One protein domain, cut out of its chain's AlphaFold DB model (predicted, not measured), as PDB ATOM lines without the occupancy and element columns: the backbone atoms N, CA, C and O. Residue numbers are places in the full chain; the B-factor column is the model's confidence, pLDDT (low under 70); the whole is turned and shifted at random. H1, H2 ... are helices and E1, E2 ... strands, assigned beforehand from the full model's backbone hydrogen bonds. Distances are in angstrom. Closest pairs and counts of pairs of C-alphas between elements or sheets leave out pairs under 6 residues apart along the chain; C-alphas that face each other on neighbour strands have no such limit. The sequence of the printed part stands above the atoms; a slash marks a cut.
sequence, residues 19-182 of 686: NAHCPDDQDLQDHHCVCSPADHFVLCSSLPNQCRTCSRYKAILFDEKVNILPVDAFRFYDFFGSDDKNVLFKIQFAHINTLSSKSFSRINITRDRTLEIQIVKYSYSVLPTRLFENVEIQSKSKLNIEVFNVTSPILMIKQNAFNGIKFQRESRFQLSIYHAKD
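This is residues 19 to 182 of the 686 residues of the protein "Hypothetical protein" of Rotaria magnacalcarata (UniProt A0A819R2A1). The chain is wound in stacked turns, a short solenoid whose one long wall is a twisted sheet and whose other side is mostly loops with short strands. From E2 on, each turn lays one strand into the wall, E2, E3, E4, E5, E7 and E10 side by side and parallel, while E6 and E9 pair on the far side of the turns and H1 with the hairpin E1 and E2 lies at the end where the printed part begins. The printed part has 164 residues with one named helix and ten named strands, in the order H1 E1 E2 E3 E4 E5 E6 E7 E8 E9 E10; the large sheet runs E1 E2 E3 E4 E5 E7 E10 and is mixed. The class is mostly strand, though under half of the residues are in named elements. The whole is compact, with a radius of gyration of the C-alphas of 15.5 A and spans of 43 by 37 by 24 A.

Begin with H1, residues 26 to 30, which is on the large sheet but only grazes it, with its residues 28 to 29. In H1 every O i to N i+4 pair is within hydrogen-bond range. Next come E1, residues 34 to 36, an edge strand, and E2, residues 41 to 44, a hairpin, antiparallel at 173 degrees, with N 34 and O 43 at 2.8 A. E3, residues 59 to 69, is parallel to E2 at 24 degrees, with N 44 and O 61 at 2.8 A. E4, residues 88 to 99, is parallel to E3 at 17 degrees; look at N 62 and O 92, 2.8 A, and N 69 and O 98, 2.9 A. E3 bends by 117 degrees at residue 66 and E4 by 105 degrees at residue 96. E5, residues 114 to 119, is parallel to E4 at 29 degrees, with N 91 and O 116 at 2.8 A. E7, residues 142 to 150, is parallel to E5 at 9 degrees, with N 117 and O 144 at 2.8 A. E10, residues 172 to 180, the other edge strand, is parallel to E7 at 8 degrees, with N 145 and O 174 at 2.8 A. E6, residues 135 to 137, and E9, residues 165 to 167, form a second sheet, parallel at 21 degrees, with N 166 and O 135 at 2.7 A. E6 and E4 are apart. E8, residues 154 to 157, pairs with no named strand, but its residues 156 to 157 make a short parallel pairing with residues 126 to 127.

Find C-alpha 26 at (4.613, 32.898, -45.198), where H1 begins; it is 6.1 A long. E1 measures 6.7 A and E2 10.0 A. E3 runs 17.8 A from C-alpha 59, and E4 23.3 A from C-alpha 88 at (-2.901, 9.752, -42.739). E5 is 16.6 A, E6 6.6 A, E7 23.7 A, E8 9.8 A and E9 6.5 A. E10 runs 23.8 A to C-alpha 180 at (-18.910, 14.225, -22.164).

The two C-alphas farthest apart are those of Pro 23 and Asp 182, at 45.1 A. The printed part has no cut. Look for the long links at residues 45 to 58, 70 to 87, 100 to 113 and 120 to 134. The mean pLDDT of the printed part is 90.8; residues 19 to 21, residue 23 and residues 82 to 85 are under 70.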
ATOM      1  N   ASN A  19      15.530  24.421 -36.928       50.34
ATOM      2  CA  ASN A  19      14.266  23.908 -36.388       50.34
ATOM      3  C   ASN A  19      13.245  25.009 -36.045       50.34
ATOM      4  O   ASN A  19      12.197  24.697 -35.488       50.34
ATOM      5  N   ALA A  20      13.525  26.288 -36.321       56.19
ATOM      6  CA  ALA A  20      12.724  27.372 -35.747       56.19
ATOM      7  C   ALA A  20      11.522  27.822 -36.594       56.19
ATOM      8  O   ALA A  20      10.492  28.155 -36.016       56.19
ATOM      9  N   HIS A  21      11.598  27.838 -37.931       67.94
ATOM     10  CA  HIS A  21      10.569  28.475 -38.768       67.94
ATOM     11  C   HIS A  21      10.275  27.698 -40.049       67.94
ATOM     12  O   HIS A  21      11.179  27.116 -40.636       67.94
ATOM     13  N   CYS A  22       9.010  27.706 -40.479       77.94
ATOM     14  CA  CYS A  22       8.516  27.064 -41.698       77.94
ATOM     15  C   CYS A  22       8.987  27.848 -42.942       77.94
ATOM     16  O   CYS A  22       8.336  28.825 -43.306       77.94
ATOM     17  N   PRO A  23      10.102  27.489 -43.606       69.25
ATOM     18  CA  PRO A  23      10.815  28.412 -44.501       69.25
ATOM     19  C   PRO A  23      10.060  28.726 -45.802       69.25
ATOM     20  O   PRO A  23      10.327  29.748 -46.426       69.25
ATOM     21  N   ASP A  24       9.089  27.888 -46.173       75.75
ATOM     22  CA  ASP A  24       8.418  27.922 -47.477       75.75
ATOM     23  C   ASP A  24       6.928  28.317 -47.410       75.75
ATOM     24  O   ASP A  24       6.216  28.181 -48.406       75.75
ATOM     25  N   ASP A  25       6.434  28.790 -46.259       81.25
ATOM     26  CA  ASP A  25       5.030  29.195 -46.100       81.25
ATOM     27  C   ASP A  25       4.904  30.445 -45.220       81.25
ATOM     28  O   ASP A  25       5.002  30.378 -43.994       81.25
ATOM     29  N   GLN A  26       4.705  31.598 -45.868       84.12
ATOM     30  CA  GLN A  26       4.613  32.898 -45.198       84.12
ATOM     31  C   GLN A  26       3.488  32.924 -44.156       84.12
ATOM     32  O   GLN A  26       3.676  33.491 -43.091       84.12
ATOM     33  N   ASP A  27       2.351  32.268 -44.417       84.25
ATOM     34  CA  ASP A  27       1.224  32.299 -43.478       84.25
ATOM     35  C   ASP A  27       1.541  31.498 -42.209       84.25
ATOM     36  O   ASP A  27       1.221  31.938 -41.108       84.25
ATOM     37  N   LEU A  28       2.259  30.374 -42.330       87.31
ATOM     38  CA  LEU A  28       2.755  29.641 -41.161       87.31
ATOM     39  C   LEU A  28       3.773  30.467 -40.362       87.31
ATOM     40  O   LEU A  28       3.773  30.414 -39.133       87.31
ATOM     41  N   GLN A  29       4.626  31.244 -41.035       84.44
ATOM     42  CA  GLN A  29       5.572  32.145 -40.364       84.44
ATOM     43  C   GLN A  29       4.856  33.288 -39.635       84.44
ATOM     44  O   GLN A  29       5.192  33.577 -38.486       84.44
ATOM     45  N   ASP A  30       3.849  33.891 -40.273       85.62
ATOM     46  CA  ASP A  30       3.053  34.993 -39.720       85.62
ATOM     47  C   ASP A  30       2.273  34.559 -38.466       85.62
ATOM     48  O   ASP A  30       2.061  35.361 -37.558       85.62
ATOM     49  N   HIS A  31       1.903  33.275 -38.377       84.00
ATOM     50  CA  HIS A  31       1.254  32.674 -37.203       84.00
ATOM     51  C   HIS A  31       2.252  32.026 -36.224       84.00
ATOM     52  O   HIS A  31       1.847  31.283 -35.330       84.00
ATOM     53  N   HIS A  32       3.552  32.311 -36.378       86.19
ATOM     54  CA  HIS A  32       4.641  31.815 -35.532       86.19
ATOM     55  C   HIS A  32       4.672  30.287 -35.375       86.19
ATOM     56  O   HIS A  32       5.053  29.767 -34.325       86.19
ATOM     57  N   CYS A  33       4.295  29.558 -36.424       89.75
ATOM     58  CA  CYS A  33       4.332  28.108 -36.401       89.75
ATOM     59  C   CYS A  33       5.777  27.582 -36.417       89.75
ATOM     60  O   CYS A  33       6.646  28.071 -37.148       89.75
ATOM     61  N   VAL A  34       6.011  26.524 -35.647       90.69
ATOM     62  CA  VAL A  34       7.249  25.746 -35.629       90.69
ATOM     63  C   VAL A  34       7.044  24.501 -36.480       90.69
ATOM     64  O   VAL A  34       6.168  23.680 -36.210       90.69
ATOM     65  N   CYS A  35       7.863  24.340 -37.513       89.50
ATOM     66  CA  CYS A  35       7.834  23.166 -38.377       89.50
ATOM     67  C   CYS A  35       8.984  22.218 -38.024       89.50
ATOM     68  O   CYS A  35      10.134  22.647 -37.998       89.50
ATOM     69  N   SER A  36       8.696  20.925 -37.848       87.50
ATOM     70  CA  SER A  36       9.716  19.869 -37.785       87.50
ATOM     71  C   SER A  36       9.649  19.022 -39.057       87.50
ATOM     72  O   SER A  36       8.778  18.156 -39.180       87.50
ATOM     73  N   PRO A  37      10.550  19.240 -40.035       78.38
ATOM     74  CA  PRO A  37      10.633  18.388 -41.220       78.38
ATOM     75  C   PRO A  37      11.031  16.948 -40.880       78.38
ATOM     76  O   PRO A  37      10.594  16.027 -41.560       78.38
ATOM     77  N   ALA A  38      11.847  16.757 -39.835       81.50
ATOM     78  CA  ALA A  38      12.319  15.442 -39.402       81.50
ATOM     79  C   ALA A  38      11.187  14.592 -38.809       81.50
ATOM     80  O   ALA A  38      11.078  13.404 -39.107       81.50
ATOM     81  N   ASP A  39      10.318  15.218 -38.015       81.88
ATOM     82  CA  ASP A  39       9.191  14.544 -37.364       81.88
ATOM     83  C   ASP A  39       7.883  14.675 -38.164       81.88
ATOM     84  O   ASP A  39       6.853  14.119 -37.784       81.88
ATOM     85  N   HIS A  40       7.921  15.396 -39.289       87.19
ATOM     86  CA  HIS A  40       6.799  15.665 -40.186       87.19
ATOM     87  C   HIS A  40       5.569  16.289 -39.498       87.19
ATOM     88  O   HIS A  40       4.439  15.888 -39.783       87.19
ATOM     89  N   PHE A  41       5.748  17.290 -38.634       90.38
ATOM     90  CA  PHE A  41       4.622  18.038 -38.057       90.38
ATOM     91  C   PHE A  41       4.825  19.555 -38.092       90.38
ATOM     92  O   PHE A  41       5.949  20.053 -38.191       90.38
ATOM     93  N   VAL A  42       3.709  20.271 -37.974       91.81
ATOM     94  CA  VAL A  42       3.638  21.717 -37.748       91.81
ATOM     95  C   VAL A  42       2.985  21.959 -36.389       91.81
ATOM     96  O   VAL A  42       1.960  21.354 -36.091       91.81
ATOM     97  N   LEU A  43       3.569  22.817 -35.561       92.88
ATOM     98  CA  LEU A  43       3.001  23.279 -34.297       92.88
ATOM     99  C   LEU A  43       2.692  24.769 -34.424       92.88
ATOM    100  O   LEU A  43       3.597  25.545 -34.707       92.88
ATOM    101  N   CYS A  44       1.443  25.169 -34.217       91.69
ATOM    102  CA  CYS A  44       1.002  26.555 -34.332       91.69
ATOM    103  C   CYS A  44       0.264  26.988 -33.063       91.69
ATOM    104  O   CYS A  44      -0.617  26.273 -32.592       91.69
ATOM    105  N   SER A  45       0.546  28.190 -32.566       86.38
ATOM    106  CA  SER A  45      -0.195  28.779 -31.441       86.38
ATOM    107  C   SER A  45      -1.583  29.288 -31.847       86.38
ATOM    108  O   SER A  45      -2.507  29.356 -31.046       86.38
ATOM    109  N   SER A  46      -1.778  29.627 -33.118       85.81
ATOM    110  CA  SER A  46      -3.056  30.103 -33.655       85.81
ATOM    111  C   SER A  46      -3.380  29.406 -34.971       85.81
ATOM    112  O   SER A  46      -2.533  28.707 -35.510       85.81
ATOM    113  N   LEU A  47      -4.616  29.541 -35.461       87.38
ATOM    114  CA  LEU A  47      -5.077  28.917 -36.705       87.38
ATOM    115  C   LEU A  47      -4.632  29.752 -37.924       87.38
ATOM    116  O   LEU A  47      -5.178  30.843 -38.094       87.38
ATOM    117  N   PRO A  48      -3.729  29.254 -38.792       86.06
ATOM    118  CA  PRO A  48      -3.381  29.923 -40.040       86.06
ATOM    119  C   PRO A  48      -4.582  30.055 -40.975       86.06
ATOM    120  O   PRO A  48      -5.470  29.195 -41.008       86.06
ATOM    121  N   ASN A  49      -4.581  31.096 -41.801       84.31
ATOM    122  CA  ASN A  49      -5.604  31.302 -42.824       84.31
ATOM    123  C   ASN A  49      -5.424  30.347 -44.015       84.31
ATOM    124  O   ASN A  49      -6.394  29.992 -44.688       84.31
ATOM    125  N   GLN A  50      -4.186  29.947 -44.297       86.44
ATOM    126  CA  GLN A  50      -3.815  29.042 -45.376       86.44
ATOM    127  C   GLN A  50      -2.633  28.169 -44.958       86.44
ATOM    128  O   GLN A  50      -1.798  28.547 -44.146       86.44
ATOM    129  N   CYS A  51      -2.538  26.993 -45.566       85.31
ATOM    130  CA  CYS A  51      -1.357  26.158 -45.429       85.31
ATOM    131  C   CYS A  51      -1.149  25.403 -46.735       85.31
ATOM    132  O   CYS A  51      -1.711  24.327 -46.960       85.31
ATOM    133  N   ARG A  52      -0.376  26.012 -47.635       83.56
ATOM    134  CA  ARG A  52      -0.142  25.477 -48.988       83.56
ATOM    135  C   ARG A  52       0.916  24.387 -48.989       83.56
ATOM    136  O   ARG A  52       1.002  23.613 -49.933       83.56
ATOM    137  N   THR A  53       1.731  24.349 -47.940       82.44
ATOM    138  CA  THR A  53       2.804  23.369 -47.758       82.44
ATOM    139  C   THR A  53       2.442  22.259 -46.773       82.44
ATOM    140  O   THR A  53       3.285  21.410 -46.483       82.44
ATOM    141  N   CYS A  54       1.196  22.219 -46.286       83.94
ATOM    142  CA  CYS A  54       0.739  21.219 -45.321       83.94
ATOM    143  C   CYS A  54       0.935  19.785 -45.813       83.94
ATOM    144  O   CYS A  54       1.306  18.921 -45.029       83.94
ATOM    145  N   SER A  55       0.820  19.555 -47.118       83.75
ATOM    146  CA  SER A  55       1.043  18.270 -47.775       83.75
ATOM    147  C   SER A  55       2.453  17.692 -47.587       83.75
ATOM    148  O   SER A  55       2.660  16.506 -47.841       83.75
ATOM    149  N   ARG A  56       3.424  18.495 -47.123       85.94
ATOM    150  CA  ARG A  56       4.787  18.057 -46.759       85.94
ATOM    151  C   ARG A  56       4.878  17.446 -45.360       85.94
ATOM    152  O   ARG A  56       5.867  16.785 -45.034       85.94
ATOM    153  N   TYR A  57       3.871  17.690 -44.533       88.19
ATOM    154  CA  TYR A  57       3.788  17.236 -43.156       88.19
ATOM    155  C   TYR A  57       2.718  16.151 -43.035       88.19
ATOM    156  O   TYR A  57       1.901  15.930 -43.925       88.19
ATOM    157  N   LYS A  58       2.743  15.438 -41.915       90.50
ATOM    158  CA  LYS A  58       1.747  14.428 -41.551       90.50
ATOM    159  C   LYS A  58       0.771  14.946 -40.503       90.50
ATOM    160  O   LYS A  58      -0.292  14.354 -40.333       90.50
ATOM    161  N   ALA A  59       1.122  16.015 -39.787       93.12
ATOM    162  CA  ALA A  59       0.258  16.577 -38.766       93.12
ATOM    163  C   ALA A  59       0.390  18.094 -38.595       93.12
ATOM    164  O   ALA A  59       1.461  18.660 -38.814       93.12
ATOM    165  N   ILE A  60      -0.688  18.718 -38.123       94.50
ATOM    166  CA  ILE A  60      -0.713  20.081 -37.579       94.50
ATOM    167  C   ILE A  60      -1.270  20.013 -36.164       94.50
ATOM    168  O   ILE A  60      -2.316  19.403 -35.929       94.50
ATOM    169  N   LEU A  61      -0.579  20.646 -35.229       95.25
ATOM    170  CA  LEU A  61      -0.925  20.689 -33.821       95.25
ATOM    171  C   LEU A  61      -1.171  22.145 -33.423       95.25
ATOM    172  O   LEU A  61      -0.348  23.011 -33.710       95.25
ATOM    173  N   PHE A  62      -2.282  22.388 -32.741       94.62
ATOM    174  CA  PHE A  62      -2.622  23.662 -32.122       94.62
ATOM    175  C   PHE A  62      -2.590  23.481 -30.609       94.62
ATOM    176  O   PHE A  62      -3.449  22.787 -30.058       94.62
ATOM    177  N   ASP A  63      -1.572  24.023 -29.948       90.31
ATOM    178  CA  ASP A  63      -1.326  23.849 -28.511       90.31
ATOM    179  C   ASP A  63      -2.055  24.877 -27.642       90.31
ATOM    180  O   ASP A  63      -2.455  24.560 -26.518       90.31
ATOM    181  N   GLU A  64      -2.287  26.078 -28.162       90.75
ATOM    182  CA  GLU A  64      -3.094  27.075 -27.475       90.75
ATOM    183  C   GLU A  64      -4.601  26.893 -27.708       90.75
ATOM    184  O   GLU A  64      -5.099  26.107 -28.522       90.75
ATOM    185  N   LYS A  65      -5.366  27.654 -26.926       92.25
ATOM    186  CA  LYS A  65      -6.820  27.654 -26.951       92.25
ATOM    187  C   LYS A  65      -7.353  28.397 -28.176       92.25
ATOM    188  O   LYS A  65      -7.263  29.621 -28.261       92.25
ATOM    189  N   VAL A  66      -8.063  27.681 -29.042       93.25
ATOM    190  CA  VAL A  66      -8.825  28.267 -30.149       93.25
ATOM    191  C   VAL A  66     -10.206  28.685 -29.647       93.25
ATOM    192  O   VAL A  66     -11.076  27.857 -29.366       93.25
ATOM    193  N   ASN A  67     -10.426  29.997 -29.516       92.00
ATOM    194  CA  ASN A  67     -11.693  30.535 -29.006       92.00
ATOM    195  C   ASN A  67     -12.891  30.190 -29.907       92.00
ATOM    196  O   ASN A  67     -13.964  29.847 -29.415       92.00
ATOM    197  N   ILE A  68     -12.713  30.268 -31.221       93.38
ATOM    198  CA  ILE A  68     -13.734  29.905 -32.197       93.38
ATOM    199  C   ILE A  68     -13.059  29.321 -33.430       93.38
ATOM    200  O   ILE A  68     -12.128  29.924 -33.959       93.38
ATOM    201  N   LEU A  69     -13.524  28.159 -33.890       95.31
ATOM    202  CA  LEU A  69     -13.183  27.671 -35.221       95.31
ATOM    203  C   LEU A  69     -14.133  28.363 -36.216       95.31
ATOM    204  O   LEU A  69     -15.354  28.180 -36.107       95.31
ATOM    205  N   PRO A  70     -13.626  29.239 -37.103       94.25
ATOM    206  CA  PRO A  70     -14.473  30.048 -37.968       94.25
ATOM    207  C   PRO A  70     -15.094  29.215 -39.095       94.25
ATOM    208  O   PRO A  70     -14.696  28.086 -39.374       94.25
ATOM    209  N   VAL A  71     -16.074  29.810 -39.773       93.00
ATOM    210  CA  VAL A  71     -16.604  29.309 -41.048       93.00
ATOM    211  C   VAL A  71     -15.450  29.126 -42.037       93.00
ATOM    212  O   VAL A  71     -14.593  30.000 -42.135       93.00
ATOM    213  N   ASP A  72     -15.455  28.034 -42.804       91.19
ATOM    214  CA  ASP A  72     -14.452  27.773 -43.845       91.19
ATOM    215  C   ASP A  72     -13.001  27.675 -43.321       91.19
ATOM    216  O   ASP A  72     -12.063  27.913 -44.083       91.19
ATOM    217  N   ALA A  73     -12.805  27.276 -42.054       91.31
ATOM    218  CA  ALA A  73     -11.498  27.233 -41.380       91.31
ATOM    219  C   ALA A  73     -10.390  26.517 -42.175       91.31
ATOM    220  O   ALA A  73      -9.231  26.910 -42.113       91.31
ATOM    221  N   PHE A  74     -10.745  25.490 -42.949       90.75
ATOM    222  CA  PHE A  74      -9.792  24.654 -43.684       90.75
ATOM    223  C   PHE A  74      -9.817  24.850 -45.200       90.75
ATOM    224  O   PHE A  74      -9.235  24.060 -45.941       90.75
ATOM    225  N   ARG A  75     -10.484  25.897 -45.693       85.75
ATOM    226  CA  ARG A  75     -10.701  26.110 -47.132       85.75
ATOM    227  C   ARG A  75      -9.413  26.124 -47.961       85.75
ATOM    228  O   ARG A  75      -9.448  25.743 -49.129       85.75
ATOM    229  N   PHE A  76      -8.321  26.628 -47.393       83.75
ATOM    230  CA  PHE A  76      -7.050  26.848 -48.091       83.75
ATOM    231  C   PHE A  76      -5.923  25.941 -47.584       83.75
ATOM    232  O   PHE A  76      -4.746  26.286 -47.703       83.75
ATOM    233  N   TYR A  77      -6.280  24.799 -46.994       86.75
ATOM    234  CA  TYR A  77      -5.324  23.811 -46.513       86.75
ATOM    235  C   TYR A  77      -5.142  22.728 -47.572       86.75
ATOM    236  O   TYR A  77      -6.113  22.128 -48.033       86.75
ATOM    237  N   ASP A  78      -3.890  22.476 -47.947       83.25
ATOM    238  CA  ASP A  78      -3.530  21.338 -48.787       83.25
ATOM    239  C   ASP A  78      -3.026  20.191 -47.906       83.25
ATOM    240  O   ASP A  78      -1.901  20.224 -47.418       83.25
ATOM    241  N   PHE A  79      -3.869  19.188 -47.656       84.31
ATOM    242  CA  PHE A  79      -3.555  18.097 -46.725       84.31
ATOM    243  C   PHE A  79      -2.719  16.972 -47.339       84.31
ATOM    244  O   PHE A  79      -2.078  16.218 -46.609       84.31
ATOM    245  N   PHE A  80      -2.752  16.798 -48.662       83.25
ATOM    246  CA  PHE A  80      -2.251  15.579 -49.297       83.25
ATOM    247  C   PHE A  80      -1.434  15.885 -50.551       83.25
ATOM    248  O   PHE A  80      -1.964  16.353 -51.553       83.25
ATOM    249  N   GLY A  81      -0.148  15.523 -50.518       74.06
ATOM    250  CA  GLY A  81       0.729  15.569 -51.690       74.06
ATOM    251  C   GLY A  81       0.413  14.464 -52.704       74.06
ATOM    252  O   GLY A  81      -0.225  13.456 -52.374       74.06
ATOM    253  N   SER A  82       0.879  14.631 -53.945       66.38
ATOM    254  CA  SER A  82       0.426  13.853 -55.108       66.38
ATOM    255  C   SER A  82       0.759  12.354 -55.091       66.38
ATOM    256  O   SER A  82       0.038  11.592 -55.736       66.38
ATOM    257  N   ASP A  83       1.762  11.893 -54.332       67.12
ATOM    258  CA  ASP A  83       2.430  10.632 -54.709       67.12
ATOM    259  C   ASP A  83       2.245   9.432 -53.750       67.12
ATOM    260  O   ASP A  83       2.331   8.291 -54.203       67.12
ATOM    261  N   ASP A  84       1.900   9.626 -52.469       67.50
ATOM    262  CA  ASP A  84       1.862   8.512 -51.494       67.50
ATOM    263  C   ASP A  84       0.456   7.972 -51.187       67.50
ATOM    264  O   ASP A  84      -0.310   8.561 -50.438       67.50
ATOM    265  N   LYS A  85       0.089   6.789 -51.679       69.00
ATOM    266  CA  LYS A  85      -1.189   6.150 -51.291       69.00
ATOM    267  C   LYS A  85      -1.191   5.767 -49.798       69.00
ATOM    268  O   LYS A  85      -0.158   5.367 -49.272       69.00
ATOM    269  N   ASN A  86      -2.352   5.822 -49.135       71.69
ATOM    270  CA  ASN A  86      -2.549   5.496 -47.709       71.69
ATOM    271  C   ASN A  86      -1.909   6.464 -46.696       71.69
ATOM    272  O   ASN A  86      -1.535   6.054 -45.597       71.69
ATOM    273  N   VAL A  87      -1.797   7.753 -47.023       84.50
ATOM    274  CA  VAL A  87      -1.337   8.754 -46.045       84.50
ATOM    275  C   VAL A  87      -2.470   9.154 -45.105       84.50
ATOM    276  O   VAL A  87      -3.572   9.501 -45.538       84.50
ATOM    277  N   LEU A  88      -2.149   9.122 -43.814       90.25
ATOM    278  CA  LEU A  88      -2.901   9.752 -42.739       90.25
ATOM    279  C   LEU A  88      -2.377  11.176 -42.545       90.25
ATOM    280  O   LEU A  88      -1.174  11.356 -42.348       90.25
ATOM    281  N   PHE A  89      -3.277  12.155 -42.564       94.38
ATOM    282  CA  PHE A  89      -2.998  13.514 -42.113       94.38
ATOM    283  C   PHE A  89      -3.792  13.805 -40.842       94.38
ATOM    284  O   PHE A  89      -4.997  13.549 -40.804       94.38
ATOM    285  N   LYS A  90      -3.134  14.336 -39.809       95.94
ATOM    286  CA  LYS A  90      -3.745  14.605 -38.503       95.94
ATOM    287  C   LYS A  90      -3.789  16.098 -38.187       95.94
ATOM    288  O   LYS A  90      -2.780  16.785 -38.263       95.94
ATOM    289  N   ILE A  91      -4.934  16.595 -37.745       96.56
ATOM    290  CA  ILE A  91      -5.087  17.929 -37.166       96.56
ATOM    291  C   ILE A  91      -5.467  17.747 -35.703       96.56
ATOM    292  O   ILE A  91      -6.446  17.067 -35.412       96.56
ATOM    293  N   GLN A  92      -4.722  18.335 -34.775       97.44
ATOM    294  CA  GLN A  92      -5.023  18.231 -33.349       97.44
ATOM    295  C   GLN A  92      -5.159  19.611 -32.722       97.44
ATOM    296  O   GLN A  92      -4.249  20.424 -32.808       97.44
ATOM    297  N   PHE A  93      -6.264  19.835 -32.026       97.75
ATOM    298  CA  PHE A  93      -6.505  21.010 -31.205       97.75
ATOM    299  C   PHE A  93      -6.418  20.629 -29.732       97.75
ATOM    300  O   PHE A  93      -7.163  19.761 -29.274       97.75
ATOM    301  N   ALA A  94      -5.555  21.294 -28.968       96.94
ATOM    302  CA  ALA A  94      -5.489  21.130 -27.521       96.94
ATOM    303  C   ALA A  94      -6.791  21.587 -26.848       96.94
ATOM    304  O   ALA A  94      -7.296  20.930 -25.936       96.94
ATOM    305  N   HIS A  95      -7.376  22.693 -27.318       97.19
ATOM    306  CA  HIS A  95      -8.641  23.204 -26.800       97.19
ATOM    307  C   HIS A  95      -9.387  24.007 -27.869       97.19
ATOM    308  O   HIS A  95      -8.876  25.009 -28.362       97.19
ATOM    309  N   ILE A  96     -10.624  23.605 -28.180       97.19
ATOM    310  CA  ILE A  96     -11.589  24.443 -28.902       97.19
ATOM    311  C   ILE A  96     -12.690  24.881 -27.941       97.19
ATOM    312  O   ILE A  96     -13.324  24.066 -27.268       97.19
ATOM    313  N   ASN A  97     -12.964  26.179 -27.907       95.25
ATOM    314  CA  ASN A  97     -14.140  26.690 -27.224       95.25
ATOM    315  C   ASN A  97     -15.387  26.399 -28.057       95.25
ATOM    316  O   ASN A  97     -16.166  25.548 -27.655       95.25
ATOM    317  N   THR A  98     -15.538  27.038 -29.220       95.88
ATOM    318  CA  THR A  98     -16.762  26.982 -30.035       95.88
ATOM    319  C   THR A  98     -16.472  26.580 -31.482       95.88
ATOM    320  O   THR A  98     -15.493  27.032 -32.073       95.88
ATOM    321  N   LEU A  99     -17.355  25.772 -32.078       96.75
ATOM    322  CA  LEU A  99     -17.387  25.501 -33.518       96.75
ATOM    323  C   LEU A  99     -18.466  26.363 -34.187       96.75
ATOM    324  O   LEU A  99     -19.618  26.367 -33.751       96.75
ATOM    325  N   SER A 100     -18.115  27.063 -35.264       95.94
ATOM    326  CA  SER A 100     -19.097  27.744 -36.116       95.94
ATOM    327  C   SER A 100     -19.830  26.741 -37.013       95.94
ATOM    328  O   SER A 100     -19.305  25.670 -37.339       95.94
ATOM    329  N   SER A 101     -21.022  27.090 -37.501       94.69
ATOM    330  CA  SER A 101     -21.582  26.394 -38.668       94.69
ATOM    331  C   SER A 101     -20.567  26.417 -39.813       94.69
ATOM    332  O   SER A 101     -19.895  27.424 -40.014       94.69
ATOM    333  N   LYS A 102     -20.466  25.325 -40.572       95.62
ATOM    334  CA  LYS A 102     -19.559  25.175 -41.720       95.62
ATOM    335  C   LYS A 102     -18.079  25.330 -41.355       95.62
ATOM    336  O   LYS A 102     -17.278  25.730 -42.197       95.62
ATOM    337  N   SER A 103     -17.708  25.025 -40.109       95.00
ATOM    338  CA  SER A 103     -16.294  25.002 -39.704       95.00
ATOM    339  C   SER A 103     -15.492  24.027 -40.569       95.00
ATOM    340  O   SER A 103     -14.382  24.332 -40.998       95.00
ATOM    341  N   PHE A 104     -16.084  22.873 -40.888       95.31
ATOM    342  CA  PHE A 104     -15.500  21.882 -41.786       95.31
ATOM    343  C   PHE A 104     -16.141  22.006 -43.166       95.31
ATOM    344  O   PHE A 104     -17.015  21.225 -43.540       95.31
ATOM    345  N   SER A 105     -15.746  23.021 -43.928       93.31
ATOM    346  CA  SER A 105     -16.242  23.211 -45.289       93.31
ATOM    347  C   SER A 105     -15.138  23.074 -46.331       93.31
ATOM    348  O   SER A 105     -13.963  23.317 -46.057       93.31
ATOM    349  N   ARG A 106     -15.539  22.694 -47.551       91.50
ATOM    350  CA  ARG A 106     -14.666  22.604 -48.736       91.50
ATOM    351  C   ARG A 106     -13.439  21.705 -48.543       91.50
ATOM    352  O   ARG A 106     -12.428  21.886 -49.214       91.50
ATOM    353  N   ILE A 107     -13.545  20.722 -47.654       93.44
ATOM    354  CA  ILE A 107     -12.519  19.701 -47.451       93.44
ATOM    355  C   ILE A 107     -12.705  18.628 -48.524       93.44
ATOM    356  O   ILE A 107     -13.777  18.036 -48.622       93.44
ATOM    357  N   ASN A 108     -11.666  18.361 -49.311       92.81
ATOM    358  CA  ASN A 108     -11.645  17.263 -50.274       92.81
ATOM    359  C   ASN A 108     -10.580  16.249 -49.857       92.81
ATOM    360  O   ASN A 108      -9.383  16.529 -49.929       92.81
ATOM    361  N   ILE A 109     -11.015  15.076 -49.410       93.38
ATOM    362  CA  ILE A 109     -10.120  13.988 -49.023       93.38
ATOM    363  C   ILE A 109      -9.907  13.128 -50.255       93.38
ATOM    364  O   ILE A 109     -10.826  12.439 -50.696       93.38
ATOM    365  N   THR A 110      -8.707  13.204 -50.824       91.06
ATOM    366  CA  THR A 110      -8.341  12.489 -52.052       91.06
ATOM    367  C   THR A 110      -8.311  10.973 -51.838       91.06
ATOM    368  O   THR A 110      -8.265  10.499 -50.708       91.06
ATOM    369  N   ARG A 111      -8.374  10.206 -52.937       91.19
ATOM    370  CA  ARG A 111      -8.520   8.737 -52.919       91.19
ATOM    371  C   ARG A 111      -7.465   8.049 -52.057       91.19
ATOM    372  O   ARG A 111      -6.291   8.410 -52.114       91.19
ATOM    373  N   ASP A 112      -7.889   7.000 -51.354       90.75
ATOM    374  CA  ASP A 112      -7.037   6.190 -50.481       90.75
ATOM    375  C   ASP A 112      -6.313   7.021 -49.391       90.75
ATOM    376  O   ASP A 112      -5.195   6.687 -48.995       90.75
ATOM    377  N   ARG A 113      -6.901   8.134 -48.918       92.88
ATOM    378  CA  ARG A 113      -6.334   8.975 -47.841       92.88
ATOM    379  C   ARG A 113      -7.220   9.017 -46.605       92.88
ATOM    380  O   ARG A 113      -8.424   8.774 -46.670       92.88
ATOM    381  N   THR A 114      -6.616   9.343 -45.465       95.69
ATOM    382  CA  THR A 114      -7.339   9.555 -44.205       95.69
ATOM    383  C   THR A 114      -7.025  10.933 -43.645       95.69
ATOM    384  O   THR A 114      -5.856  11.282 -43.501       95.69
ATOM    385  N   LEU A 115      -8.065  11.694 -43.311       96.75
ATOM    386  CA  LEU A 115      -7.959  12.907 -42.504       96.75
ATOM    387  C   LEU A 115      -8.507  12.614 -41.107       96.75
ATOM    388  O   LEU A 115      -9.640  12.152 -40.970       96.75
ATOM    389  N   GLU A 116      -7.712  12.899 -40.085       97.75
ATOM    390  CA  GLU A 116      -8.091  12.760 -38.683       97.75
ATOM    391  C   GLU A 116      -8.049  14.125 -38.003       97.75
ATOM    392  O   GLU A 116      -7.041  14.823 -38.068       97.75
ATOM    393  N   ILE A 117      -9.140  14.515 -37.352       97.88
ATOM    394  CA  ILE A 117      -9.244  15.769 -36.611       97.88
ATOM    395  C   ILE A 117      -9.544  15.437 -35.155       97.88
ATOM    396  O   ILE A 117     -10.599  14.891 -34.850       97.88
ATOM    397  N   GLN A 118      -8.637  15.792 -34.254       98.31
ATOM    398  CA  GLN A 118      -8.778  15.571 -32.822       98.31
ATOM    399  C   GLN A 118      -8.953  16.895 -32.080       98.31
ATOM    400  O   GLN A 118      -8.187  17.836 -32.272       98.31
ATOM    401  N   ILE A 119      -9.934  16.959 -31.188       98.31
ATOM    402  CA  ILE A 119     -10.187  18.083 -30.288       98.31
ATOM    403  C   ILE A 119     -10.038  17.548 -28.865       98.31
ATOM    404  O   ILE A 119     -10.925  16.865 -28.376       98.31
ATOM    405  N   VAL A 120      -8.919  17.831 -28.197       98.12
ATOM    406  CA  VAL A 120      -8.577  17.257 -26.878       98.12
ATOM    407  C   VAL A 120      -9.482  17.778 -25.753       98.12
ATOM    408  O   VAL A 120      -9.705  17.092 -24.753       98.12
ATOM    409  N   LYS A 121      -9.996  19.000 -25.909       98.00
ATOM    410  CA  LYS A 121     -10.949  19.624 -24.994       98.00
ATOM    411  C   LYS A 121     -11.940  20.465 -25.781       98.00
ATOM    412  O   LYS A 121     -11.527  21.349 -26.535       98.00
ATOM    413  N   TYR A 122     -13.231  20.239 -25.554       97.94
ATOM    414  CA  TYR A 122     -14.306  21.057 -26.117       97.94
ATOM    415  C   TYR A 122     -15.106  21.739 -25.005       97.94
ATOM    416  O   TYR A 122     -15.523  21.093 -24.041       97.94
ATOM    417  N   SER A 123     -15.292  23.058 -25.084       96.19
ATOM    418  CA  SER A 123     -15.942  23.812 -23.995       96.19
ATOM    419  C   SER A 123     -17.344  24.312 -24.269       96.19
ATOM    420  O   SER A 123     -18.061  24.615 -23.318       96.19
ATOM    421  N   TYR A 124     -17.764  24.380 -25.525       96.00
ATOM    422  CA  TYR A 124     -19.102  24.838 -25.850       96.00
ATOM    423  C   TYR A 124     -20.130  23.710 -25.784       96.00
ATOM    424  O   TYR A 124     -19.821  22.531 -25.937       96.00
ATOM    425  N   SER A 125     -21.380  24.090 -25.546       94.81
ATOM    426  CA  SER A 125     -22.492  23.168 -25.317       94.81
ATOM    427  C   SER A 125     -23.143  22.646 -26.596       94.81
ATOM    428  O   SER A 125     -24.155  21.960 -26.521       94.81
ATOM    429  N   VAL A 126     -22.627  22.986 -27.782       97.00
ATOM    430  CA  VAL A 126     -23.346  22.769 -29.046       97.00
ATOM    431  C   VAL A 126     -22.425  22.257 -30.148       97.00
ATOM    432  O   VAL A 126     -21.402  22.877 -30.414       97.00
ATOM    433  N   LEU A 127     -22.825  21.198 -30.857       96.38
ATOM    434  CA  LEU A 127     -22.375  20.933 -32.226       96.38
ATOM    435  C   LEU A 127     -23.353  21.616 -33.195       96.38
ATOM    436  O   LEU A 127     -24.548  21.308 -33.167       96.38
ATOM    437  N   PRO A 128     -22.892  22.588 -34.002       95.94
ATOM    438  CA  PRO A 128     -23.779  23.477 -34.740       95.94
ATOM    439  C   PRO A 128     -24.481  22.778 -35.908       95.94
ATOM    440  O   PRO A 128     -24.010  21.783 -36.457       95.94
ATOM    441  N   THR A 129     -25.594  23.372 -36.343       94.50
ATOM    442  CA  THR A 129     -26.242  23.015 -37.612       94.50
ATOM    443  C   THR A 129     -25.269  23.215 -38.770       94.50
ATOM    444  O   THR A 129     -24.491  24.180 -38.767       94.50
ATOM    445  N   ARG A 130     -25.329  22.321 -39.766       92.19
ATOM    446  CA  ARG A 130     -24.460  22.341 -40.951       92.19
ATOM    447  C   ARG A 130     -22.996  22.494 -40.563       92.19
ATOM    448  O   ARG A 130     -22.315  23.382 -41.067       92.19
ATOM    449  N   LEU A 131     -22.525  21.680 -39.622       95.12
ATOM    450  CA  LEU A 131     -21.121  21.677 -39.219       95.12
ATOM    451  C   LEU A 131     -20.207  21.419 -40.435       95.12
ATOM    452  O   LEU A 131     -19.119  21.993 -40.522       95.12
ATOM    453  N   PHE A 132     -20.713  20.646 -41.402       95.44
ATOM    454  CA  PHE A 132     -20.068  20.353 -42.674       95.44
ATOM    455  C   PHE A 132     -20.708  21.110 -43.845       95.44
ATOM    456  O   PHE A 132     -21.909  21.387 -43.872       95.44
ATOM    457  N   GLU A 133     -19.907  21.443 -44.858       94.25
ATOM    458  CA  GLU A 133     -20.425  21.937 -46.139       94.25
ATOM    459  C   GLU A 133     -19.470  21.629 -47.292       94.25
ATOM    460  O   GLU A 133     -18.340  22.105 -47.319       94.25
ATOM    461  N   ASN A 134     -19.947  20.891 -48.299       93.31
ATOM    462  CA  ASN A 134     -19.122  20.457 -49.432       93.31
ATOM    463  C   ASN A 134     -17.853  19.716 -48.982       93.31
ATOM    464  O   ASN A 134     -16.775  19.958 -49.519       93.31
ATOM    465  N   VAL A 135     -17.992  18.842 -47.985       95.19
ATOM    466  CA  VAL A 135     -16.933  17.905 -47.613       95.19
ATOM    467  C   VAL A 135     -17.047  16.706 -48.531       95.19
ATOM    468  O   VAL A 135     -18.076  16.040 -48.525       95.19
ATOM    469  N   GLU A 136     -16.035  16.448 -49.346       95.12
ATOM    470  CA  GLU A 136     -16.023  15.327 -50.280       95.12
ATOM    471  C   GLU A 136     -15.013  14.277 -49.823       95.12
ATOM    472  O   GLU A 136     -13.819  14.551 -49.707       95.12
ATOM    473  N   ILE A 137     -15.505  13.069 -49.559       95.88
ATOM    474  CA  ILE A 137     -14.685  11.924 -49.170       95.88
ATOM    475  C   ILE A 137     -14.593  11.007 -50.385       95.88
ATOM    476  O   ILE A 137     -15.567  10.346 -50.754       95.88
ATOM    477  N   GLN A 138     -13.432  11.003 -51.043       94.31
ATOM    478  CA  GLN A 138     -13.219  10.214 -52.253       94.31
ATOM    479  C   GLN A 138     -13.188   8.712 -51.960       94.31
ATOM    480  O   GLN A 138     -13.233   8.254 -50.817       94.31
ATOM    481  N   SER A 139     -13.113   7.917 -53.029       93.38
ATOM    482  CA  SER A 139     -13.163   6.466 -52.898       93.38
ATOM    483  C   SER A 139     -12.089   5.926 -51.952       93.38
ATOM    484  O   SER A 139     -10.951   6.408 -51.979       93.38
ATOM    485  N   LYS A 140     -12.472   4.958 -51.106       93.50
ATOM    486  CA  LYS A 140     -11.611   4.310 -50.095       93.50
ATOM    487  C   LYS A 140     -10.990   5.259 -49.067       93.50
ATOM    488  O   LYS A 140     -10.037   4.899 -48.378       93.50
ATOM    489  N   SER A 141     -11.507   6.480 -48.975       95.00
ATOM    490  CA  SER A 141     -10.955   7.527 -48.118       95.00
ATOM    491  C   SER A 141     -11.752   7.658 -46.830       95.00
ATOM    492  O   SER A 141     -12.900   7.206 -46.748       95.00
ATOM    493  N   LYS A 142     -11.140   8.257 -45.810       97.12
ATOM    494  CA  LYS A 142     -11.711   8.328 -44.463       97.12
ATOM    495  C   LYS A 142     -11.620   9.733 -43.877       97.12
ATOM    496  O   LYS A 142     -10.580  10.379 -43.990       97.12
ATOM    497  N   LEU A 143     -12.688  10.165 -43.215       97.62
ATOM    498  CA  LEU A 143     -12.703  11.338 -42.343       97.62
ATOM    499  C   LEU A 143     -13.052  10.898 -40.927       97.62
ATOM    500  O   LEU A 143     -14.170  10.442 -40.696       97.62
ATOM    501  N   ASN A 144     -12.122  11.083 -39.995       98.31
ATOM    502  CA  ASN A 144     -12.325  10.792 -38.582       98.31
ATOM    503  C   ASN A 144     -12.294  12.096 -37.787       98.31
ATOM    504  O   ASN A 144     -11.366  12.890 -37.934       98.31
ATOM    505  N   ILE A 145     -13.294  12.313 -36.938       98.31
ATOM    506  CA  ILE A 145     -13.351  13.449 -36.019       98.31
ATOM    507  C   ILE A 145     -13.523  12.907 -34.611       98.31
ATOM    508  O   ILE A 145     -14.479  12.190 -34.333       98.31
ATOM    509  N   GLU A 146     -12.611  13.263 -33.721       98.50
ATOM    510  CA  GLU A 146     -12.607  12.819 -32.333       98.50
ATOM    511  C   GLU A 146     -12.650  14.031 -31.411       98.50
ATOM    512  O   GLU A 146     -11.813  14.930 -31.496       98.50
ATOM    513  N   VAL A 147     -13.632  14.062 -30.518       98.25
ATOM    514  CA  VAL A 147     -13.779  15.101 -29.504       98.25
ATOM    515  C   VAL A 147     -13.603  14.460 -28.142       98.25
ATOM    516  O   VAL A 147     -14.379  13.594 -27.757       98.25
ATOM    517  N   PHE A 148     -12.592  14.893 -27.408       97.44
ATOM    518  CA  PHE A 148     -12.313  14.468 -26.048       97.44
ATOM    519  C   PHE A 148     -12.726  15.567 -25.069       97.44
ATOM    520  O   PHE A 148     -12.673  16.759 -25.385       97.44
ATOM    521  N   ASN A 149     -13.104  15.155 -23.860       97.00
ATOM    522  CA  ASN A 149     -13.348  16.026 -22.712       97.00
ATOM    523  C   ASN A 149     -14.267  17.208 -23.049       97.00
ATOM    524  O   ASN A 149     -13.841  18.370 -23.115       97.00
ATOM    525  N   VAL A 150     -15.551  16.914 -23.248       97.19
ATOM    526  CA  VAL A 150     -16.570  17.952 -23.410       97.19
ATOM    527  C   VAL A 150     -16.928  18.486 -22.030       97.19
ATOM    528  O   VAL A 150     -17.569  17.817 -21.228       97.19
ATOM    529  N   THR A 151     -16.476  19.704 -21.745       96.44
ATOM    530  CA  THR A 151     -16.574  20.313 -20.405       96.44
ATOM    531  C   THR A 151     -17.923  20.960 -20.107       96.44
ATOM    532  O   THR A 151     -18.240  21.197 -18.940       96.44
ATOM    533  N   SER A 152     -18.721  21.241 -21.140       96.38
ATOM    534  CA  SER A 152     -20.102  21.678 -20.953       96.38
ATOM    535  C   SER A 152     -20.929  20.540 -20.347       96.38
ATOM    536  O   SER A 152     -20.800  19.411 -20.821       96.38
ATOM    537  N   PRO A 153     -21.798  20.814 -19.353       96.06
ATOM    538  CA  PRO A 153     -22.687  19.798 -18.787       96.06
ATOM    539  C   PRO A 153     -23.581  19.171 -19.857       96.06
ATOM    540  O   PRO A 153     -23.760  17.964 -19.885       96.06
ATOM    541  N   ILE A 154     -24.082  19.977 -20.794       96.81
ATOM    542  CA  ILE A 154     -24.924  19.508 -21.894       96.81
ATOM    543  C   ILE A 154     -24.177  19.714 -23.208       96.81
ATOM    544  O   ILE A 154     -23.696  20.818 -23.478       96.81
ATOM    545  N   LEU A 155     -24.124  18.671 -24.032       98.00
ATOM    546  CA  LEU A 155     -23.736  18.730 -25.431       98.00
ATOM    547  C   LEU A 155     -24.955  18.483 -26.320       98.00
ATOM    548  O   LEU A 155     -25.460  17.369 -26.432       98.00
ATOM    549  N   MET A 156     -25.403  19.534 -26.989       98.00
ATOM    550  CA  MET A 156     -26.518  19.511 -27.920       98.00
ATOM    551  C   MET A 156     -26.022  19.340 -29.356       98.00
ATOM    552  O   MET A 156     -25.249  20.155 -29.858       98.00
ATOM    553  N   ILE A 157     -26.511  18.317 -30.048       97.88
ATOM    554  CA  ILE A 157     -26.282  18.093 -31.475       97.88
ATOM    555  C   ILE A 157     -27.461  18.696 -32.228       97.88
ATOM    556  O   ILE A 157     -28.581  18.183 -32.172       97.88
ATOM    557  N   LYS A 158     -27.213  19.827 -32.894       97.06
ATOM    558  CA  LYS A 158     -28.253  20.580 -33.597       97.06
ATOM    559  C   LYS A 158     -28.779  19.831 -34.815       97.06
ATOM    560  O   LYS A 158     -28.089  19.011 -35.421       97.06
ATOM    561  N   GLN A 159     -29.986  20.211 -35.225       94.81
ATOM    562  CA  GLN A 159     -30.573  19.781 -36.492       94.81
ATOM    563  C   GLN A 159     -29.585  19.904 -37.664       94.81
ATOM    564  O   GLN A 159     -28.884  20.914 -37.792       94.81
ATOM    565  N   ASN A 160     -29.568  18.914 -38.560       94.38
ATOM    566  CA  ASN A 160     -28.764  18.920 -39.784       94.38
ATOM    567  C   ASN A 160     -27.249  19.106 -39.552       94.38
ATOM    568  O   ASN A 160     -26.559  19.643 -40.424       94.38
ATOM    569  N   ALA A 161     -26.717  18.717 -38.386       93.69
ATOM    570  CA  ALA A 161     -25.293  18.864 -38.074       93.69
ATOM    571  C   ALA A 161     -24.399  18.160 -39.112       93.69
ATOM    572  O   ALA A 161     -23.384  18.722 -39.522       93.69
ATOM    573  N   PHE A 162     -24.818  16.987 -39.596       94.19
ATOM    574  CA  PHE A 162     -24.056  16.142 -40.525       94.19
ATOM    575  C   PHE A 162     -24.305  16.426 -42.015       94.19
ATOM    576  O   PHE A 162     -23.694  15.793 -42.878       94.19
ATOM    577  N   ASN A 163     -25.176  17.382 -42.350       92.12
ATOM    578  CA  ASN A 163     -25.448  17.718 -43.746       92.12
ATOM    579  C   ASN A 163     -24.200  18.290 -44.422       92.12
ATOM    580  O   ASN A 163     -23.414  18.991 -43.799       92.12
ATOM    581  N   GLY A 164     -24.066  18.057 -45.729       91.31
ATOM    582  CA  GLY A 164     -22.978  18.623 -46.533       91.31
ATOM    583  C   GLY A 164     -21.760  17.714 -46.704       91.31
ATOM    584  O   GLY A 164     -20.844  18.107 -47.431       91.31
ATOM    585  N   ILE A 165     -21.770  16.518 -46.107       94.81
ATOM    586  CA  ILE A 165     -20.815  15.440 -46.394       94.81
ATOM    587  C   ILE A 165     -21.265  14.699 -47.660       94.81
ATOM    588  O   ILE A 165     -22.419  14.291 -47.784       94.81
ATOM    589  N   LYS A 166     -20.352  14.545 -48.617       94.38
ATOM    590  CA  LYS A 166     -20.527  13.819 -49.874       94.38
ATOM    591  C   LYS A 166     -19.606  12.610 -49.864       94.38
ATOM    592  O   LYS A 166     -18.387  12.747 -49.770       94.38
ATOM    593  N   PHE A 167     -20.207  11.439 -49.987       94.12
ATOM    594  CA  PHE A 167     -19.507  10.165 -49.978       94.12
ATOM    595  C   PHE A 167     -19.313   9.659 -51.406       94.12
ATOM    596  O   PHE A 167     -20.235   9.705 -52.222       94.12
ATOM    597  N   GLN A 168     -18.124   9.140 -51.689       93.31
ATOM    598  CA  GLN A 168     -17.860   8.300 -52.855       93.31
ATOM    599  C   GLN A 168     -17.812   6.820 -52.438       93.31
ATOM    600  O   GLN A 168     -17.880   6.478 -51.257       93.31
ATOM    601  N   ARG A 169     -17.679   5.913 -53.406       91.88
ATOM    602  CA  ARG A 169     -17.640   4.463 -53.154       91.88
ATOM    603  C   ARG A 169     -16.548   4.059 -52.152       91.88
ATOM    604  O   ARG A 169     -15.386   4.409 -52.335       91.88
ATOM    605  N   GLU A 170     -16.901   3.235 -51.171       93.31
ATOM    606  CA  GLU A 170     -16.013   2.712 -50.116       93.31
ATOM    607  C   GLU A 170     -15.432   3.816 -49.212       93.31
ATOM    608  O   GLU A 170     -14.381   3.636 -48.604       93.31
ATOM    609  N   SER A 171     -16.087   4.980 -49.141       95.56
ATOM    610  CA  SER A 171     -15.695   6.060 -48.229       95.56
ATOM    611  C   SER A 171     -16.320   5.897 -46.844       95.56
ATOM    612  O   SER A 171     -17.408   5.334 -46.703       95.56
ATOM    613  N   ARG A 172     -15.627   6.409 -45.822       97.62
ATOM    614  CA  ARG A 172     -16.055   6.331 -44.420       97.62
ATOM    615  C   ARG A 172     -15.978   7.686 -43.727       97.62
ATOM    616  O   ARG A 172     -14.970   8.384 -43.824       97.62
ATOM    617  N   PHE A 173     -17.025   8.014 -42.980       98.00
ATOM    618  CA  PHE A 173     -17.048   9.121 -42.030       98.00
ATOM    619  C   PHE A 173     -17.232   8.579 -40.613       98.00
ATOM    620  O   PHE A 173     -18.109   7.751 -40.378       98.00
ATOM    621  N   GLN A 174     -16.436   9.069 -39.668       98.38
ATOM    622  CA  GLN A 174     -16.552   8.722 -38.260       98.38
ATOM    623  C   GLN A 174     -16.529   9.980 -37.391       98.38
ATOM    624  O   GLN A 174     -15.617  10.799 -37.507       98.38
ATOM    625  N   LEU A 175     -17.498  10.096 -36.481       98.06
ATOM    626  CA  LEU A 175     -17.465  11.039 -35.366       98.06
ATOM    627  C   LEU A 175     -17.441  10.259 -34.051       98.06
ATOM    628  O   LEU A 175     -18.339   9.459 -33.794       98.06
ATOM    629  N   SER A 176     -16.461  10.546 -33.202       98.44
ATOM    630  CA  SER A 176     -16.363  10.007 -31.850       98.44
ATOM    631  C   SER A 176     -16.367  11.131 -30.816       98.44
ATOM    632  O   SER A 176     -15.629  12.105 -30.953       98.44
ATOM    633  N   ILE A 177     -17.154  10.983 -29.754       98.06
ATOM    634  CA  ILE A 177     -17.159  11.873 -28.591       98.06
ATOM    635  C   ILE A 177     -16.827  11.051 -27.350       98.06
ATOM    636  O   ILE A 177     -17.564  10.138 -26.983       98.06
ATOM    637  N   TYR A 178     -15.717  11.394 -26.709       96.88
ATOM    638  CA  TYR A 178     -15.189  10.748 -25.519       96.88
ATOM    639  C   TYR A 178     -15.287  11.696 -24.329       96.88
ATOM    640  O   TYR A 178     -14.824  12.835 -24.404       96.88
ATOM    641  N   HIS A 179     -15.803  11.199 -23.205       94.62
ATOM    642  CA  HIS A 179     -15.876  11.944 -21.948       94.62
ATOM    643  C   HIS A 179     -16.690  13.235 -22.096       94.62
ATOM    644  O   HIS A 179     -16.150  14.344 -22.018       94.62
ATOM    645  N   ALA A 180     -17.998  13.098 -22.326       94.06
ATOM    646  CA  ALA A 180     -18.910  14.225 -22.164       94.06
ATOM    647  C   ALA A 180     -19.333  14.336 -20.699       94.06
ATOM    648  O   ALA A 180     -19.570  13.320 -20.054       94.06
ATOM    649  N   LYS A 181     -19.386  15.564 -20.171       90.69
ATOM    650  CA  LYS A 181     -19.560  15.792 -18.733       90.69
ATOM    651  C   LYS A 181     -20.832  15.141 -18.182       90.69
ATOM    652  O   LYS A 181     -20.716  14.243 -17.358       90.69
ATOM    653  N   ASP A 182     -22.005  15.557 -18.664       94.38
ATOM    654  CA  ASP A 182     -23.277  15.013 -18.180       94.38
ATOM    655  C   ASP A 182     -24.118  14.470 -19.344       94.38
ATOM    656  O   ASP A 182     -24.241  13.263 -19.527       94.38
TER     657      ASP A 182